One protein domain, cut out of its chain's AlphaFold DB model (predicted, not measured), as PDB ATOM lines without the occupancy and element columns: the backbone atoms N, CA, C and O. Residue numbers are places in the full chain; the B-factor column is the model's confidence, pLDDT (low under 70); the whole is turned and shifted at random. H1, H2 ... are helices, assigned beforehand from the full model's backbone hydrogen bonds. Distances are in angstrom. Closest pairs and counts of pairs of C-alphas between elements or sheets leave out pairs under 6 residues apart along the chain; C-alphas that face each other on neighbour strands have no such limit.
ATOM      1  N   GLY A  66     144.505 174.202 201.779       57.66
ATOM      2  CA  GLY A  66     145.264 173.218 201.002       57.66
ATOM      3  C   GLY A  66     144.731 173.046 199.583       57.66
ATOM      4  O   GLY A  66     145.451 173.312 198.632       57.66
ATOM      5  N   GLY A  67     143.440 172.733 199.424       64.19
ATOM      6  CA  GLY A  67     142.835 172.551 198.099       64.19
ATOM      7  C   GLY A  67     142.837 173.811 197.220       64.19
ATOM      8  O   GLY A  67     142.974 173.704 196.002       64.19
ATOM      9  N   PHE A  68     142.725 175.006 197.813       68.06
ATOM     10  CA  PHE A  68     142.831 176.266 197.070       68.06
ATOM     11  C   PHE A  68     144.281 176.565 196.678       68.06
ATOM     12  O   PHE A  68     144.517 176.946 195.538       68.06
ATOM     13  N   LYS A  69     145.255 176.320 197.563       69.94
ATOM     14  CA  LYS A  69     146.689 176.461 197.272       69.94
ATOM     15  C   LYS A  69     147.151 175.474 196.203       69.94
ATOM     16  O   LYS A  69     147.810 175.893 195.261       69.94
ATOM     17  N   THR A  70     146.736 174.206 196.260       69.38
ATOM     18  CA  THR A  70     147.047 173.230 195.197       69.38
ATOM     19  C   THR A  70     146.430 173.654 193.863       69.38
ATOM     20  O   THR A  70     147.055 173.528 192.810       69.38
ATOM     21  N   ALA A  71     145.211 174.202 193.888       68.50
ATOM     22  CA  ALA A  71     144.588 174.743 192.688       68.50
ATOM     23  C   ALA A  71     145.329 175.987 192.165       68.50
ATOM     24  O   ALA A  71     145.542 176.089 190.960       68.50
ATOM     25  N   LEU A  72     145.767 176.889 193.051       74.56
ATOM     26  CA  LEU A  72     146.555 178.084 192.737       74.56
ATOM     27  C   LEU A  72     147.917 177.721 192.126       74.56
ATOM     28  O   LEU A  72     148.315 178.296 191.117       74.56
ATOM     29  N   GLU A  73     148.597 176.713 192.675       72.44
ATOM     30  CA  GLU A  73     149.829 176.155 192.111       72.44
ATOM     31  C   GLU A  73     149.609 175.568 190.711       72.44
ATOM     32  O   GLU A  73     150.494 175.655 189.857       72.44
ATOM     33  N   GLY A  74     148.418 175.023 190.446       65.44
ATOM     34  CA  GLY A  74     147.995 174.585 189.116       65.44
ATOM     35  C   GLY A  74     147.717 175.730 188.131       65.44
ATOM     36  O   GLY A  74     147.742 175.508 186.922       65.44
ATOM     37  N   VAL A  75     147.494 176.957 188.618       72.69
ATOM     38  CA  VAL A  75     147.175 178.161 187.821       72.69
ATOM     39  C   VAL A  75     148.434 178.933 187.373       72.69
ATOM     40  O   VAL A  75     148.330 179.996 186.767       72.69
ATOM     41  N   LYS A  76     149.641 178.379 187.567       71.25
ATOM     42  CA  LYS A  76     150.916 178.990 187.119       71.25
ATOM     43  C   LYS A  76     150.914 179.442 185.650       71.25
ATOM     44  O   LYS A  76     151.600 180.405 185.316       71.25
ATOM     45  N   ASP A  77     150.130 178.789 184.790       76.94
ATOM     46  CA  ASP A  77     149.887 179.229 183.415       76.94
ATOM     47  C   ASP A  77     148.439 179.717 183.215       76.94
ATOM     48  O   ASP A  77     147.498 178.925 183.128       76.94
ATOM     49  N   HIS A  78     148.270 181.035 183.058       75.75
ATOM     50  CA  HIS A  78     146.987 181.687 182.754       75.75
ATOM     51  C   HIS A  78     146.410 181.293 181.379       75.75
ATOM     52  O   HIS A  78     145.235 181.535 181.104       75.75
ATOM     53  N   LYS A  79     147.204 180.676 180.490       77.56
ATOM     54  CA  LYS A  79     146.713 180.141 179.208       77.56
ATOM     55  C   LYS A  79     146.002 178.800 179.384       77.56
ATOM     56  O   LYS A  79     145.187 178.418 178.541       77.56
ATOM     57  N   ASN A  80     146.245 178.093 180.491       80.06
ATOM     58  CA  ASN A  80     145.547 176.856 180.813       80.06
ATOM     59  C   ASN A  80     144.175 177.147 181.442       80.06
ATOM     60  O   ASN A  80     143.959 177.009 182.648       80.06
ATOM     61  N   LEU A  81     143.209 177.506 180.591       77.25
ATOM     62  CA  LEU A  81     141.840 177.844 181.001       77.25
ATOM     63  C   LEU A  81     141.157 176.735 181.821       77.25
ATOM     64  O   LEU A  81     140.298 177.026 182.649       77.25
ATOM     65  N   LYS A  82     141.539 175.464 181.623       79.75
ATOM     66  CA  LYS A  82     141.000 174.335 182.396       79.75
ATOM     67  C   LYS A  82     141.445 174.400 183.857       79.75
ATOM     68  O   LYS A  82     140.607 174.221 184.737       79.75
ATOM     69  N   ALA A  83     142.723 174.677 184.107       76.62
ATOM     70  CA  ALA A  83     143.256 174.815 185.460       76.62
ATOM     71  C   ALA A  83     142.655 176.037 186.170       76.62
ATOM     72  O   ALA A  83     142.194 175.933 187.306       76.62
ATOM     73  N   VAL A  84     142.542 177.166 185.462       79.00
ATOM     74  CA  VAL A  84     141.924 178.394 185.990       79.00
ATOM     75  C   VAL A  84     140.446 178.175 186.330       79.00
ATOM     76  O   VAL A  84     139.973 178.624 187.376       79.00
ATOM     77  N   PHE A  85     139.707 177.446 185.489       78.44
ATOM     78  CA  PHE A  85     138.315 177.085 185.761       78.44
ATOM     79  C   PHE A  85     138.186 176.144 186.964       78.44
ATOM     80  O   PHE A  85     137.326 176.359 187.819       78.44
ATOM     81  N   GLN A  86     139.048 175.129 187.067       77.12
ATOM     82  CA  GLN A  86     139.074 174.225 188.218       77.12
ATOM     83  C   GLN A  86     139.342 174.993 189.516       77.12
ATOM     84  O   GLN A  86     138.596 174.826 190.479       77.12
ATOM     85  N   ALA A  87     140.301 175.919 189.520       75.06
ATOM     86  CA  ALA A  87     140.555 176.789 190.666       75.06
ATOM     87  C   ALA A  87     139.360 177.701 190.991       75.06
ATOM     88  O   ALA A  87     138.940 177.798 192.148       75.06
ATOM     89  N   SER A  88     138.736 178.282 189.960       76.56
ATOM     90  CA  SER A  88     137.529 179.117 190.083       76.56
ATOM     91  C   SER A  88     136.306 178.349 190.584       76.56
ATOM     92  O   SER A  88     135.342 178.954 191.050       76.56
ATOM     93  N   SER A  89     136.308 177.019 190.491       73.94
ATOM     94  CA  SER A  89     135.191 176.187 190.940       73.94
ATOM     95  C   SER A  89     135.168 175.955 192.455       73.94
ATOM     96  O   SER A  89     134.128 175.543 192.973       73.94
ATOM     97  N   SER A  90     136.268 176.248 193.157       75.81
ATOM     98  CA  SER A  90     136.360 176.094 194.609       75.81
ATOM     99  C   SER A  90     135.427 177.064 195.344       75.81
ATOM    100  O   SER A  90     135.193 178.187 194.898       75.81
ATOM    101  N   LYS A  91     134.892 176.645 196.497       74.62
ATOM    102  CA  LYS A  91     133.978 177.470 197.308       74.62
ATOM    103  C   LYS A  91     134.620 178.806 197.714       74.62
ATOM    104  O   LYS A  91     133.974 179.842 197.617       74.62
ATOM    105  N   ILE A  92     135.905 178.761 198.075       74.69
ATOM    106  CA  ILE A  92     136.736 179.920 198.435       74.69
ATOM    107  C   ILE A  92     136.855 180.888 197.251       74.69
ATOM    108  O   ILE A  92     136.587 182.079 197.403       74.69
ATOM    109  N   ALA A  93     137.188 180.378 196.058       76.12
ATOM    110  CA  ALA A  93     137.280 181.205 194.860       76.12
ATOM    111  C   ALA A  93     135.933 181.836 194.500       76.12
ATOM    112  O   ALA A  93     135.891 183.021 194.196       76.12
ATOM    113  N   ARG A  94     134.826 181.082 194.553       78.31
ATOM    114  CA  ARG A  94     133.485 181.607 194.235       78.31
ATOM    115  C   ARG A  94     133.071 182.748 195.159       78.31
ATOM    116  O   ARG A  94     132.526 183.740 194.680       78.31
ATOM    117  N   GLU A  95     133.330 182.620 196.460       77.81
ATOM    118  CA  GLU A  95     133.047 183.675 197.440       77.81
ATOM    119  C   GLU A  95     133.886 184.928 197.136       77.81
ATOM    120  O   GLU A  95     133.323 186.016 197.026       77.81
ATOM    121  N   LEU A  96     135.185 184.761 196.850       81.12
ATOM    122  CA  LEU A  96     136.079 185.851 196.440       81.12
ATOM    123  C   LEU A  96     135.610 186.546 195.150       81.12
ATOM    124  O   LEU A  96     135.522 187.767 195.095       81.12
ATOM    125  N   ILE A  97     135.265 185.771 194.118       83.31
ATOM    126  CA  ILE A  97     134.782 186.275 192.824       83.31
ATOM    127  C   ILE A  97     133.495 187.084 193.004       83.31
ATOM    128  O   ILE A  97     133.360 188.169 192.443       83.31
ATOM    129  N   THR A  98     132.549 186.559 193.785       82.12
ATOM    130  CA  THR A  98     131.240 187.192 193.996       82.12
ATOM    131  C   THR A  98     131.379 188.507 194.758       82.12
ATOM    132  O   THR A  98     130.661 189.465 194.480       82.12
ATOM    133  N   GLU A  99     132.293 188.575 195.723       79.62
ATOM    134  CA  GLU A  99     132.533 189.788 196.502       79.62
ATOM    135  C   GLU A  99     133.350 190.840 195.746       79.62
ATOM    136  O   GLU A  99     133.001 192.019 195.811       79.62
ATOM    137  N   GLN A 100     134.337 190.428 194.945       82.06
ATOM    138  CA  GLN A 100     135.035 191.324 194.017       82.06
ATOM    139  C   GLN A 100     134.080 191.892 192.957       82.06
ATOM    140  O   GLN A 100     134.136 193.079 192.648       82.06
ATOM    141  N   ALA A 101     133.141 191.086 192.443       78.81
ATOM    142  CA  ALA A 101     132.111 191.556 191.511       78.81
ATOM    143  C   ALA A 101     131.157 192.592 192.140       78.81
ATOM    144  O   ALA A 101     130.610 193.434 191.432       78.81
ATOM    145  N   LYS A 102     130.985 192.567 193.469       81.62
ATOM    146  CA  LYS A 102     130.237 193.580 194.235       81.62
ATOM    147  C   LYS A 102     131.063 194.838 194.551       81.62
ATOM    148  O   LYS A 102     130.558 195.717 195.241       81.62
ATOM    149  N   GLY A 103     132.302 194.925 194.063       76.69
ATOM    150  CA  GLY A 103     133.177 196.087 194.228       76.69
ATOM    151  C   GLY A 103     133.949 196.137 195.548       76.69
ATOM    152  O   GLY A 103     134.475 197.194 195.882       76.69
ATOM    153  N   LYS A 104     134.022 195.034 196.310       81.38
ATOM    154  CA  LYS A 104     134.879 194.975 197.505       81.38
ATOM    155  C   LYS A 104     136.351 194.859 197.112       81.38
ATOM    156  O   LYS A 104     136.677 194.135 196.168       81.38
ATOM    157  N   ASP A 105     137.226 195.515 197.872       84.31
ATOM    158  CA  ASP A 105     138.669 195.319 197.738       84.31
ATOM    159  C   ASP A 105     139.064 193.887 198.149       84.31
ATOM    160  O   ASP A 105     138.363 193.209 198.907       84.31
ATOM    161  N   ILE A 106     140.196 193.404 197.637       79.69
ATOM    162  CA  ILE A 106     140.696 192.039 197.854       79.69
ATOM    163  C   ILE A 106     140.903 191.765 199.346       79.69
ATOM    164  O   ILE A 106     140.583 190.676 199.818       79.69
ATOM    165  N   ASN A 107     141.376 192.768 200.087       75.25
ATOM    166  CA  ASN A 107     141.614 192.671 201.527       75.25
ATOM    167  C   ASN A 107     140.311 192.599 202.343       75.25
ATOM    168  O   ASN A 107     140.279 191.967 203.396       75.25
ATOM    169  N   ASP A 108     139.224 193.170 201.819       76.12
ATOM    170  CA  ASP A 108     137.905 193.200 202.463       76.12
ATOM    171  C   ASP A 108     137.030 191.988 202.108       76.12
ATOM    172  O   ASP A 108     135.909 191.832 202.614       76.12
ATOM    173  N   CYS A 109     137.522 191.111 201.230       77.00
ATOM    174  CA  CYS A 109     136.838 189.878 200.876       77.00
ATOM    175  C   CYS A 109     136.846 188.901 202.061       77.00
ATOM    176  O   CYS A 109     137.865 188.655 202.706       77.00
ATOM    177  N   SER A 110     135.700 188.278 202.312       71.25
ATOM    178  CA  SER A 110     135.439 187.318 203.379       71.25
ATOM    179  C   SER A 110     136.500 186.215 203.481       71.25
ATOM    180  O   SER A 110     136.911 185.945 204.603       71.25
ATOM    181  N   PRO A 111     137.008 185.596 202.395       71.75
ATOM    182  CA  PRO A 111     138.067 184.588 202.501       71.75
ATOM    183  C   PRO A 111     139.396 185.115 203.059       71.75
ATOM    184  O   PRO A 111     140.080 184.386 203.771       71.75
ATOM    185  N   VAL A 112     139.743 186.372 202.763       70.44
ATOM    186  CA  VAL A 112     140.963 187.034 203.254       70.44
ATOM    187  C   VAL A 112     140.748 187.538 204.679       70.44
ATOM    188  O   VAL A 112     141.545 187.251 205.566       70.44
ATOM    189  N   ARG A 113     139.609 188.190 204.947       68.12
ATOM    190  CA  ARG A 113     139.238 188.675 206.287       68.12
ATOM    191  C   ARG A 113     139.085 187.545 207.308       68.12
ATOM    192  O   ARG A 113     139.357 187.739 208.486       68.12
ATOM    193  N   LYS A 114     138.625 186.371 206.867       63.16
ATOM    194  CA  LYS A 114     138.524 185.148 207.678       63.16
ATOM    195  C   LYS A 114     139.851 184.370 207.729       63.16
ATOM    196  O   LYS A 114     139.815 183.217 208.127       63.16
ATOM    197  N   GLY A 115     140.974 184.912 207.248       56.94
ATOM    198  CA  GLY A 115     142.288 184.251 207.295       56.94
ATOM    199  C   GLY A 115     142.373 182.904 206.558       56.94
ATOM    200  O   GLY A 115     143.318 182.152 206.758       56.94
ATOM    201  N   ILE A 116     141.398 182.568 205.703       66.00
ATOM    202  CA  ILE A 116     141.347 181.277 204.993       66.00
ATOM    203  C   ILE A 116     142.422 181.233 203.898       66.00
ATOM    204  O   ILE A 116     142.958 180.170 203.578       66.00
ATOM    205  N   ILE A 117     142.719 182.389 203.304       70.50
ATOM    206  CA  ILE A 117     143.749 182.580 202.283       70.50
ATOM    207  C   ILE A 117     144.524 183.863 202.566       70.50
ATOM    208  O   ILE A 117     143.977 184.816 203.126       70.50
ATOM    209  N   THR A 118     145.782 183.916 202.132       76.44
ATOM    210  CA  THR A 118     146.566 185.146 202.261       76.44
ATOM    211  C   THR A 118     146.124 186.185 201.219       76.44
ATOM    212  O   THR A 118     145.660 185.815 200.132       76.44
ATOM    213  N   PRO A 119     146.311 187.493 201.481       77.12
ATOM    214  CA  PRO A 119     146.091 188.537 200.477       77.12
ATOM    215  C   PRO A 119     146.895 188.305 199.188       77.12
ATOM    216  O   PRO A 119     146.428 188.591 198.084       77.12
ATOM    217  N   ASN A 120     148.096 187.732 199.308       79.69
ATOM    218  CA  ASN A 120     148.955 187.423 198.167       79.69
ATOM    219  C   ASN A 120     148.392 186.276 197.305       79.69
ATOM    220  O   ASN A 120     148.418 186.334 196.076       79.69
ATOM    221  N   ASP A 121     147.806 185.252 197.930       79.19
ATOM    222  CA  ASP A 121     147.145 184.159 197.204       79.19
ATOM    223  C   ASP A 121     145.883 184.662 196.483       79.19
ATOM    224  O   ASP A 121     145.620 184.309 195.329       79.19
ATOM    225  N   ALA A 122     145.118 185.535 197.146       80.62
ATOM    226  CA  ALA A 122     143.910 186.147 196.600       80.62
ATOM    227  C   ALA A 122     144.197 187.061 195.393       80.62
ATOM    228  O   ALA A 122     143.507 186.982 194.371       80.62
ATOM    229  N   THR A 123     145.231 187.901 195.489       85.50
ATOM    230  CA  THR A 123     145.695 188.769 194.392       85.50
ATOM    231  C   THR A 123     146.220 187.947 193.219       85.50
ATOM    232  O   THR A 123     145.807 188.182 192.083       85.50
ATOM    233  N   THR A 124     147.044 186.927 193.481       84.56
ATOM    234  CA  THR A 124     147.577 186.021 192.450       84.56
ATOM    235  C   THR A 124     146.451 185.319 191.689       84.56
ATOM    236  O   THR A 124     146.449 185.293 190.456       84.56
ATOM    237  N   PHE A 125     145.444 184.806 192.402       86.38
ATOM    238  CA  PHE A 125     144.273 184.187 191.786       86.38
ATOM    239  C   PHE A 125     143.469 185.178 190.929       86.38
ATOM    240  O   PHE A 125     143.130 184.877 189.781       86.38
ATOM    241  N   SER A 126     143.176 186.366 191.467       85.31
ATOM    242  CA  SER A 126     142.399 187.395 190.764       85.31
ATOM    243  C   SER A 126     143.120 187.877 189.497       85.31
ATOM    244  O   SER A 126     142.520 187.936 188.420       85.31
ATOM    245  N   MET A 127     144.435 188.101 189.580       86.81
ATOM    246  CA  MET A 127     145.275 188.477 188.442       86.81
ATOM    247  C   MET A 127     145.314 187.379 187.377       86.81
ATOM    248  O   MET A 127     145.115 187.662 186.195       86.81
ATOM    249  N   ALA A 128     145.506 186.116 187.767       84.38
ATOM    250  CA  ALA A 128     145.510 185.002 186.824       84.38
ATOM    251  C   ALA A 128     144.159 184.848 186.108       84.38
ATOM    252  O   ALA A 128     144.116 184.637 184.893       84.38
ATOM    253  N   ARG A 129     143.044 185.023 186.829       83.06
ATOM    254  CA  ARG A 129     141.694 185.038 186.253       83.06
ATOM    255  C   ARG A 129     141.520 186.202 185.275       83.06
ATOM    256  O   ARG A 129     141.029 185.979 184.169       83.06
ATOM    257  N   HIS A 130     141.958 187.408 185.632       84.00
ATOM    258  CA  HIS A 130     141.896 188.577 184.752       84.00
ATOM    259  C   HIS A 130     142.704 188.361 183.460       84.00
ATOM    260  O   HIS A 130     142.168 188.493 182.357       84.00
ATOM    261  N   LEU A 131     143.957 187.913 183.576       85.69
ATOM    262  CA  LEU A 131     144.804 187.579 182.428       85.69
ATOM    263  C   LEU A 131     144.192 186.474 181.558       85.69
ATOM    264  O   LEU A 131     144.250 186.558 180.334       85.69
ATOM    265  N   SER A 132     143.536 185.483 182.163       83.88
ATOM    266  CA  SER A 132     142.821 184.424 181.437       83.88
ATOM    267  C   SER A 132     141.618 184.967 180.663       83.88
ATOM    268  O   SER A 132     141.396 184.593 179.511       83.88
ATOM    269  N   THR A 133     140.846 185.888 181.252       82.25
ATOM    270  CA  THR A 133     139.731 186.546 180.548       82.25
ATOM    271  C   THR A 133     140.217 187.401 179.381       82.25
ATOM    272  O   THR A 133     139.650 187.325 178.289       82.25
ATOM    273  N   LEU A 134     141.318 188.135 179.562       82.31
ATOM    274  CA  LEU A 134     141.950 188.918 178.502       82.31
ATOM    275  C   LEU A 134     142.515 188.003 177.407       82.31
ATOM    276  O   LEU A 134     142.344 188.272 176.217       82.31
ATOM    277  N   HIS A 135     143.106 186.870 177.788       83.50
ATOM    278  CA  HIS A 135     143.553 185.839 176.859       83.50
ATOM    279  C   HIS A 135     142.388 185.271 176.033       83.50
ATOM    280  O   HIS A 135     142.521 185.138 174.819       83.50
ATOM    281  N   ILE A 136     141.219 185.008 176.628       79.38
ATOM    282  CA  ILE A 136     140.024 184.564 175.885       79.38
ATOM    283  C   ILE A 136     139.561 185.637 174.890       79.38
ATOM    284  O   ILE A 136     139.332 185.330 173.717       79.38
ATOM    285  N   MET A 137     139.458 186.897 175.333       75.75
ATOM    286  CA  MET A 137     139.026 188.013 174.482       75.75
ATOM    287  C   MET A 137     139.981 188.272 173.308       75.75
ATOM    288  O   MET A 137     139.539 188.646 172.222       75.75
ATOM    289  N   THR A 138     141.284 188.074 173.511       78.00
ATOM    290  CA  THR A 138     142.312 188.280 172.479       78.00
ATOM    291  C   THR A 138     142.448 187.081 171.547       78.00
ATOM    292  O   THR A 138     142.518 187.261 170.334       78.00
ATOM    293  N   THR A 139     142.415 185.855 172.072       73.50
ATOM    294  CA  THR A 139     142.585 184.623 171.281       73.50
ATOM    295  C   THR A 139     141.450 184.423 170.286       73.50
ATOM    296  O   THR A 139     141.699 183.989 169.165       73.50
ATOM    297  N   PHE A 140     140.218 184.810 170.633       66.38
ATOM    298  CA  PHE A 140     139.101 184.775 169.685       66.38
ATOM    299  C   PHE A 140     139.358 185.638 168.428       66.38
ATOM    300  O   PHE A 140     138.930 185.280 167.331       66.38
ATOM    301  N   LYS A 141     140.106 186.739 168.561       66.00
ATOM    302  CA  LYS A 141     140.456 187.623 167.438       66.00
ATOM    303  C   LYS A 141     141.621 187.097 166.596       66.00
ATOM    304  O   LYS A 141     141.832 187.579 165.485       66.00
ATOM    305  N   GLN A 142     142.391 186.129 167.099       71.31
ATOM    306  CA  GLN A 142     143.560 185.610 166.396       71.31
ATOM    307  C   GLN A 142     143.147 184.616 165.307       71.31
ATOM    308  O   GLN A 142     142.650 183.513 165.557       71.31
ATOM    309  N   PHE A 143     143.385 185.013 164.060       76.06
ATOM    310  CA  PHE A 143     143.107 184.185 162.900       76.06
ATOM    311  C   PHE A 143     144.267 183.218 162.636       76.06
ATOM    312  O   PHE A 143     145.385 183.637 162.344       76.06
TER     313      PHE A 143
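This is residues 66 to 143 of the 349 residues of an uncharacterized protein of Pseudomonas sp. MF6394 (UniProt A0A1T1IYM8). One long helix, H5, makes the long axis, and a helical hairpin of H1 and H2 packs on one side of its first two thirds. H3 stands crosswise near the beginning of H5 with the short H4 beside it, while the last turns of H5 and residues 140 to 143 reach beyond the other helices. The printed part has 78 residues with five named helices, H1 to H5 in chain order, and no named strand; the class is all helix. It is compact, with a radius of gyration of the C-alphas of 12.6 A, yet elongated, spanning 45 by 27 by 18 A.

H5, residues 119 to 139, touches H2, residues 81 to 88, with residues 128 to 132 alone; the closest C-alphas, of Val 84 and Arg 129, are 6.7 A apart. They run opposite ways at a shallow tilt of 35.0 degrees, only just short of steep. H1, residues 66 to 74, and H2 form a hairpin at a shallow tilt of 21 degrees, with the closest C-alphas, of Ala 71 and Ala 87, 5.0 A apart. H3, residues 91 to 101, touches H4, residues 110 to 113; the closest C-alphas, of Ile 92 and Pro 111, are 6.3 A apart. H3 and H5 are close but not clearly touching, only just about perpendicular at 71 degrees. H4 is apart from H1 and H2. Every O i to N i+4 pair is within hydrogen-bond range in H1, H2, H3 and H5; H4 is too short for one, and its 1 pair of O i to N i+3 is out of range.

H5 is 29.7 A long, from C-alpha 119 at (146.091, 188.537, 200.477) to C-alpha 139 at (142.585, 184.623, 171.281). H3 measures 15.3 A, H1 12.3 A, H2 10.1 A and H4 5.0 A. H1 begins at C-alpha 66, (145.264, 173.218, 201.002).

The two C-alphas farthest apart, of Lys 114 and Phe 143, are 45.0 A apart. The printed part has no cut and no long link. Mean pLDDT of the printed part is 76.3; residues 66 to 71, 74, 113 to 116 and 140 to 141 are under 70.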